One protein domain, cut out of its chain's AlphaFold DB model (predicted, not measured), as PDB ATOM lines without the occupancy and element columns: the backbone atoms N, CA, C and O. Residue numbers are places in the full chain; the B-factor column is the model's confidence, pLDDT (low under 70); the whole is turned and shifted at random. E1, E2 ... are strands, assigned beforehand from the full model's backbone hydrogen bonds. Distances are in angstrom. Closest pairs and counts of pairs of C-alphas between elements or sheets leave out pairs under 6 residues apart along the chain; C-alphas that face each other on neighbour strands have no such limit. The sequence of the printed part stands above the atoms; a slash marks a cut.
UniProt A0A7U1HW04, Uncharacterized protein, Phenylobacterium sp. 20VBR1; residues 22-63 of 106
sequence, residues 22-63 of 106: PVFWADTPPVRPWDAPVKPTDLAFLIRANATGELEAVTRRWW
ATOM      1  N   PRO A  22     -35.183 -31.342   5.672       73.50
ATOM      2  CA  PRO A  22     -34.012 -32.164   5.933       73.50
ATOM      3  C   PRO A  22     -34.435 -33.624   6.116       73.50
ATOM      4  O   PRO A  22     -35.338 -33.925   6.895       73.50
ATOM      5  N   VAL A  23     -33.767 -34.522   5.392       73.69
ATOM      6  CA  VAL A  23     -33.919 -35.972   5.533       73.69
ATOM      7  C   VAL A  23     -32.589 -36.544   5.995       73.69
ATOM      8  O   VAL A  23     -31.554 -36.320   5.362       73.69
ATOM      9  N   PHE A  24     -32.612 -37.292   7.092       80.75
ATOM     10  CA  PHE A  24     -31.425 -37.955   7.619       80.75
ATOM     11  C   PHE A  24     -31.386 -39.416   7.168       80.75
ATOM     12  O   PHE A  24     -32.412 -40.090   7.120       80.75
ATOM     13  N   TRP A  25     -30.202 -39.920   6.829       76.12
ATOM     14  CA  TRP A  25     -30.020 -41.335   6.513       76.12
ATOM     15  C   TRP A  25     -29.906 -42.127   7.813       76.12
ATOM     16  O   TRP A  25     -28.899 -42.014   8.510       76.12
ATOM     17  N   ALA A  26     -30.937 -42.904   8.142       74.69
ATOM     18  CA  ALA A  26     -30.943 -43.739   9.344       74.69
ATOM     19  C   ALA A  26     -30.256 -45.096   9.116       74.69
ATOM     20  O   ALA A  26     -29.725 -45.692  10.051       74.69
ATOM     21  N   ASP A  27     -30.229 -45.572   7.870       70.94
ATOM     22  CA  ASP A  27     -29.440 -46.721   7.435       70.94
ATOM     23  C   ASP A  27     -28.724 -46.419   6.106       70.94
ATOM     24  O   ASP A  27     -29.174 -45.608   5.298       70.94
ATOM     25  N   THR A  28     -27.551 -47.024   5.896       61.66
ATOM     26  CA  THR A  28     -26.761 -46.861   4.664       61.66
ATOM     27  C   THR A  28     -26.626 -48.223   3.985       61.66
ATOM     28  O   THR A  28     -25.707 -48.980   4.306       61.66
ATOM     29  N   PRO A  29     -27.560 -48.612   3.100       62.94
ATOM     30  CA  PRO A  29     -27.444 -49.876   2.385       62.94
ATOM     31  C   PRO A  29     -26.326 -49.809   1.330       62.94
ATOM     32  O   PRO A  29     -25.909 -48.718   0.927       62.94
ATOM     33  N   PRO A  30     -25.859 -50.962   0.818       62.03
ATOM     34  CA  PRO A  30     -25.023 -50.983  -0.374       62.03
ATOM     35  C   PRO A  30     -25.756 -50.315  -1.545       62.03
ATOM     36  O   PRO A  30     -26.922 -50.610  -1.821       62.03
ATOM     37  N   VAL A  31     -25.055 -49.404  -2.221       61.41
ATOM     38  CA  VAL A  31     -25.568 -48.639  -3.362       61.41
ATOM     39  C   VAL A  31     -25.982 -49.607  -4.470       61.41
ATOM     40  O   VAL A  31     -25.142 -50.266  -5.083       61.41
ATOM     41  N   ARG A  32     -27.287 -49.701  -4.732       68.62
ATOM     42  CA  ARG A  32     -27.802 -50.332  -5.950       68.62
ATOM     43  C   ARG A  32     -27.567 -49.377  -7.132       68.62
ATOM     44  O   ARG A  32     -27.736 -48.171  -6.947       68.62
ATOM     45  N   PRO A  33     -27.230 -49.879  -8.337       75.88
ATOM     46  CA  PRO A  33     -27.253 -49.061  -9.547       75.88
ATOM     47  C   PRO A  33     -28.608 -48.359  -9.705       75.88
ATOM     48  O   PRO A  33     -29.657 -48.985  -9.551       75.88
ATOM     49  N   TRP A  34     -28.593 -47.057  -9.971       70.00
ATOM     50  CA  TRP A  34     -29.801 -46.220 -10.005       70.00
ATOM     51  C   TRP A  34     -30.789 -46.619 -11.115       70.00
ATOM     52  O   TRP A  34     -31.974 -46.310 -11.033       70.00
ATOM     53  N   ASP A  35     -30.301 -47.313 -12.138       79.12
ATOM     54  CA  ASP A  35     -31.032 -47.813 -13.299       79.12
ATOM     55  C   ASP A  35     -31.557 -49.248 -13.113       79.12
ATOM     56  O   ASP A  35     -32.339 -49.742 -13.928       79.12
ATOM     57  N   ALA A  36     -31.163 -49.933 -12.035       82.69
ATOM     58  CA  ALA A  36     -31.596 -51.298 -11.786       82.69
ATOM     59  C   ALA A  36     -33.042 -51.324 -11.249       82.69
ATOM     60  O   ALA A  36     -33.318 -50.751 -10.188       82.69
ATOM     61  N   PRO A  37     -33.973 -52.045 -11.905       83.88
ATOM     62  CA  PRO A  37     -35.359 -52.099 -11.463       83.88
ATOM     63  C   PRO A  37     -35.462 -52.726 -10.071       83.88
ATOM     64  O   PRO A  37     -34.870 -53.773  -9.797       83.88
ATOM     65  N   VAL A  38     -36.245 -52.101  -9.194       84.31
ATOM     66  CA  VAL A  38     -36.614 -52.674  -7.894       84.31
ATOM     67  C   VAL A  38     -37.687 -53.733  -8.112       84.31
ATOM     68  O   VAL A  38     -38.634 -53.516  -8.864       84.31
ATOM     69  N   LYS A  39     -37.524 -54.907  -7.502       88.19
ATOM     70  CA  LYS A  39     -38.481 -56.014  -7.566       88.19
ATOM     71  C   LYS A  39     -39.138 -56.221  -6.203       88.19
ATOM     72  O   LYS A  39     -38.538 -55.897  -5.177       88.19
ATOM     73  N   PRO A  40     -40.333 -56.831  -6.149       86.19
ATOM     74  CA  PRO A  40     -40.853 -57.345  -4.892       86.19
ATOM     75  C   PRO A  40     -39.798 -58.231  -4.222       86.19
ATOM     76  O   PRO A  40     -39.125 -59.008  -4.896       86.19
ATOM     77  N   THR A  41     -39.677 -58.125  -2.903       86.44
ATOM     78  CA  THR A  41     -38.650 -58.720  -2.028       86.44
ATOM     79  C   THR A  41     -37.302 -58.001  -1.960       86.44
ATOM     80  O   THR A  41     -36.563 -58.258  -1.005       86.44
ATOM     81  N   ASP A  42     -37.013 -57.079  -2.882       87.56
ATOM     82  CA  ASP A  42     -35.818 -56.241  -2.803       87.56
ATOM     83  C   ASP A  42     -35.924 -55.224  -1.664       87.56
ATOM     84  O   ASP A  42     -37.008 -54.819  -1.243       87.56
ATOM     85  N   LEU A  43     -34.766 -54.773  -1.194       86.50
ATOM     86  CA  LEU A  43     -34.661 -53.579  -0.374       86.50
ATOM     87  C   LEU A  43     -34.911 -52.327  -1.232       86.50
ATOM     88  O   LEU A  43     -34.284 -52.151  -2.275       86.50
ATOM     89  N   ALA A  44     -35.816 -51.469  -0.772       84.56
ATOM     90  CA  ALA A  44     -36.214 -50.216  -1.395       84.56
ATOM     91  C   ALA A  44     -36.072 -49.057  -0.399       84.56
ATOM     92  O   ALA A  44     -36.225 -49.244   0.813       84.56
ATOM     93  N   PHE A  45     -35.805 -47.862  -0.923       84.25
ATOM     94  CA  PHE A  45     -35.779 -46.638  -0.130       84.25
ATOM     95  C   PHE A  45     -37.200 -46.200   0.226       84.25
ATOM     96  O   PHE A  45     -38.068 -46.121  -0.642       84.25
ATOM     97  N   LEU A  46     -37.420 -45.890   1.499       83.94
ATOM     98  CA  LEU A  46     -38.622 -45.240   2.003       83.94
ATOM     99  C   LEU A  46     -38.230 -44.008   2.802       83.94
ATOM    100  O   LEU A  46     -37.219 -44.002   3.500       83.94
ATOM    101  N   ILE A  47     -39.082 -42.994   2.739       86.19
ATOM    102  CA  ILE A  47     -39.013 -41.833   3.618       86.19
ATOM    103  C   ILE A  47     -40.140 -41.986   4.623       86.19
ATOM    104  O   ILE A  47     -41.278 -42.267   4.239       86.19
ATOM    105  N   ARG A  48     -39.832 -41.821   5.905       85.62
ATOM    106  CA  ARG A  48     -40.831 -41.849   6.974       85.62
ATOM    107  C   ARG A  48     -40.497 -40.822   8.043       85.62
ATOM    108  O   ARG A  48     -39.346 -40.418   8.163       85.62
ATOM    109  N   ALA A  49     -41.490 -40.457   8.843       87.25
ATOM    110  CA  ALA A  49     -41.231 -39.801  10.114       87.25
ATOM    111  C   ALA A  49     -40.619 -40.815  11.095       87.25
ATOM    112  O   ALA A  49     -41.087 -41.955  11.199       87.25
ATOM    113  N   ASN A  50     -39.567 -40.413  11.798       86.62
ATOM    114  CA  ASN A  50     -39.012 -41.163  12.918       86.62
ATOM    115  C   ASN A  50     -39.835 -40.905  14.203       86.62
ATOM    116  O   ASN A  50     -40.861 -40.222  14.191       86.62
ATOM    117  N   ALA A  51     -39.375 -41.430  15.343       85.25
ATOM    118  CA  ALA A  51     -40.058 -41.257  16.629       85.25
ATOM    119  C   ALA A  51     -40.082 -39.801  17.147       85.25
ATOM    120  O   ALA A  51     -40.917 -39.479  17.990       85.25
ATOM    121  N   THR A  52     -39.183 -38.935  16.669       86.75
ATOM    122  CA  THR A  52     -39.133 -37.501  17.009       86.75
ATOM    123  C   THR A  52     -39.938 -36.640  16.029       86.75
ATOM    124  O   THR A  52     -40.085 -35.443  16.259       86.75
ATOM    125  N   GLY A  53     -40.501 -37.238  14.971       84.88
ATOM    126  CA  GLY A  53     -41.255 -36.548  13.922       84.88
ATOM    127  C   GLY A  53     -40.394 -36.008  12.775       84.88
ATOM    128  O   GLY A  53     -40.924 -35.385  11.859       84.88
ATOM    129  N   GLU A  54     -39.084 -36.249  12.792       85.75
ATOM    130  CA  GLU A  54     -38.168 -35.842  11.727       85.75
ATOM    131  C   GLU A  54     -38.216 -36.836  10.564       85.75
ATOM    132  O   GLU A  54     -38.445 -38.034  10.759       85.75
ATOM    133  N   LEU A  55     -37.975 -36.360   9.339       86.50
ATOM    134  CA  LEU A  55     -37.905 -37.246   8.183       86.50
ATOM    135  C   LEU A  55     -36.589 -38.025   8.173       86.50
ATOM    136  O   LEU A  55     -35.494 -37.457   8.190       86.50
ATOM    137  N   GLU A  56     -36.703 -39.341   8.053       86.38
ATOM    138  CA  GLU A  56     -35.582 -40.236   7.817       86.38
ATOM    139  C   GLU A  56     -35.768 -41.033   6.527       86.38
ATOM    140  O   GLU A  56     -36.866 -41.492   6.198       86.38
ATOM    141  N   ALA A  57     -34.664 -41.209   5.805       85.69
ATOM    142  CA  ALA A  57     -34.552 -42.168   4.725       85.69
ATOM    143  C   ALA A  57     -34.083 -43.501   5.312       85.69
ATOM    144  O   ALA A  57     -33.053 -43.578   5.989       85.69
ATOM    145  N   VAL A  58     -34.868 -44.541   5.047       86.88
ATOM    146  CA  VAL A  58     -34.616 -45.912   5.484       86.88
ATOM    147  C   VAL A  58     -34.731 -46.879   4.324       86.88
ATOM    148  O   VAL A  58     -35.398 -46.627   3.322       86.88
ATOM    149  N   THR A  59     -34.148 -48.051   4.512       86.81
ATOM    150  CA  THR A  59     -34.153 -49.120   3.530       86.81
ATOM    151  C   THR A  59     -34.964 -50.288   4.061       86.81
ATOM    152  O   THR A  59     -34.619 -50.894   5.079       86.81
ATOM    153  N   ARG A  60     -36.069 -50.636   3.401       88.56
ATOM    154  CA  ARG A  60     -36.914 -51.769   3.817       88.56
ATOM    155  C   ARG A  60     -37.267 -52.648   2.636       88.56
ATOM    156  O   ARG A  60     -37.233 -52.228   1.488       88.56
ATOM    157  N   ARG A  61     -37.632 -53.889   2.937       88.81
ATOM    158  CA  ARG A  61     -38.129 -54.840   1.948       88.81
ATOM    159  C   ARG A  61     -39.421 -54.310   1.323       88.81
ATOM    160  O   ARG A  61     -40.413 -54.135   2.029       88.81
ATOM    161  N   TRP A  62     -39.440 -54.136   0.006       89.06
ATOM    162  CA  TRP A  62     -40.691 -54.029  -0.732       89.06
ATOM    163  C   TRP A  62     -41.386 -55.389  -0.670       89.06
ATOM    164  O   TRP A  62     -40.780 -56.378  -1.076       89.06
ATOM    165  N   TRP A  63     -42.628 -55.429  -0.165       90.50
ATOM    166  CA  TRP A  63     -43.431 -56.609   0.218       90.50
ATOM    167  C   TRP A  63     -43.466 -56.817   1.732       90.50
ATOM    168  O   TRP A  63     -42.600 -57.469   2.323       90.50
TER     169      TRP A  63
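This is residues 22 to 63 of the 106 residues of an uncharacterized protein of Phenylobacterium sp. 20VBR1 (UniProt A0A7U1HW04). A long antiparallel hairpin, E2 and E3, makes the body, and a short third strand, E1, pairs with E3 beside the end of the hairpin where the tight turn joins the two strands. From E1 a wide loop, residues 26 to 42, runs toward the far end of the hairpin, swings out beyond it at Asp 35 and folds back into the first residue of E2. The printed part has 42 residues, with three named strands in the order E1, E2, E3 along the chain and no named helix; the sheet's order is E1, E3, E2 and it is mixed. The class is all strand, though only 17 of the 42 residues are in named elements. The whole is only just loose, close to compact, with a radius of gyration of the C-alphas of 11.3 A, and elongated, with spans of 32 by 20 by 13 A.

After Pro 22 comes E1, residues 23 to 25, with C-alpha 23 at (-33.919, -35.972, 5.533). Residues 26 to 42 belong to no named element. E2, residues 43 to 49, begins with C-alpha 43 at (-34.661, -53.579, -0.374) and measures 18.5 A from first to last C-alpha. After residues 50 to 54 comes E3, residues 55 to 61, 18.7 A long, which ends with C-alpha 61 at (-38.129, -54.840, 1.948).

E3 is the inner strand of the sheet, and E1 and E2 are its edge strands. E1 and E3 are parallel neighbours, with 46 degrees between their directions. The C-alphas of Phe 24 and Glu 56 face each other at 4.7 A, and N 57 and O 24 are within hydrogen-bond range at 2.8 A. E2 and E3 are antiparallel neighbours and form a hairpin, with 149 degrees between their directions. The C-alphas of Leu 43 and Arg 61 face each other at 4.4 A. Among the pairs within hydrogen-bond range are N 46 and O 58 at 2.8 A and N 56 and O 48 at 2.9 A. The closest C-alphas of E1 and E2, those of Val 23 and Ile 47, are 8.0 A apart.

The two C-alphas farthest apart are those of Asp 35 and Thr 52, at 33.0 A. The printed part has no cut. The link from E1 to E2 is long, with 17 residues, and the link from E2 to E3 is tight, with 5 residues. The mean pLDDT of the printed part is 81.1, and residues 28 to 32 are under 70.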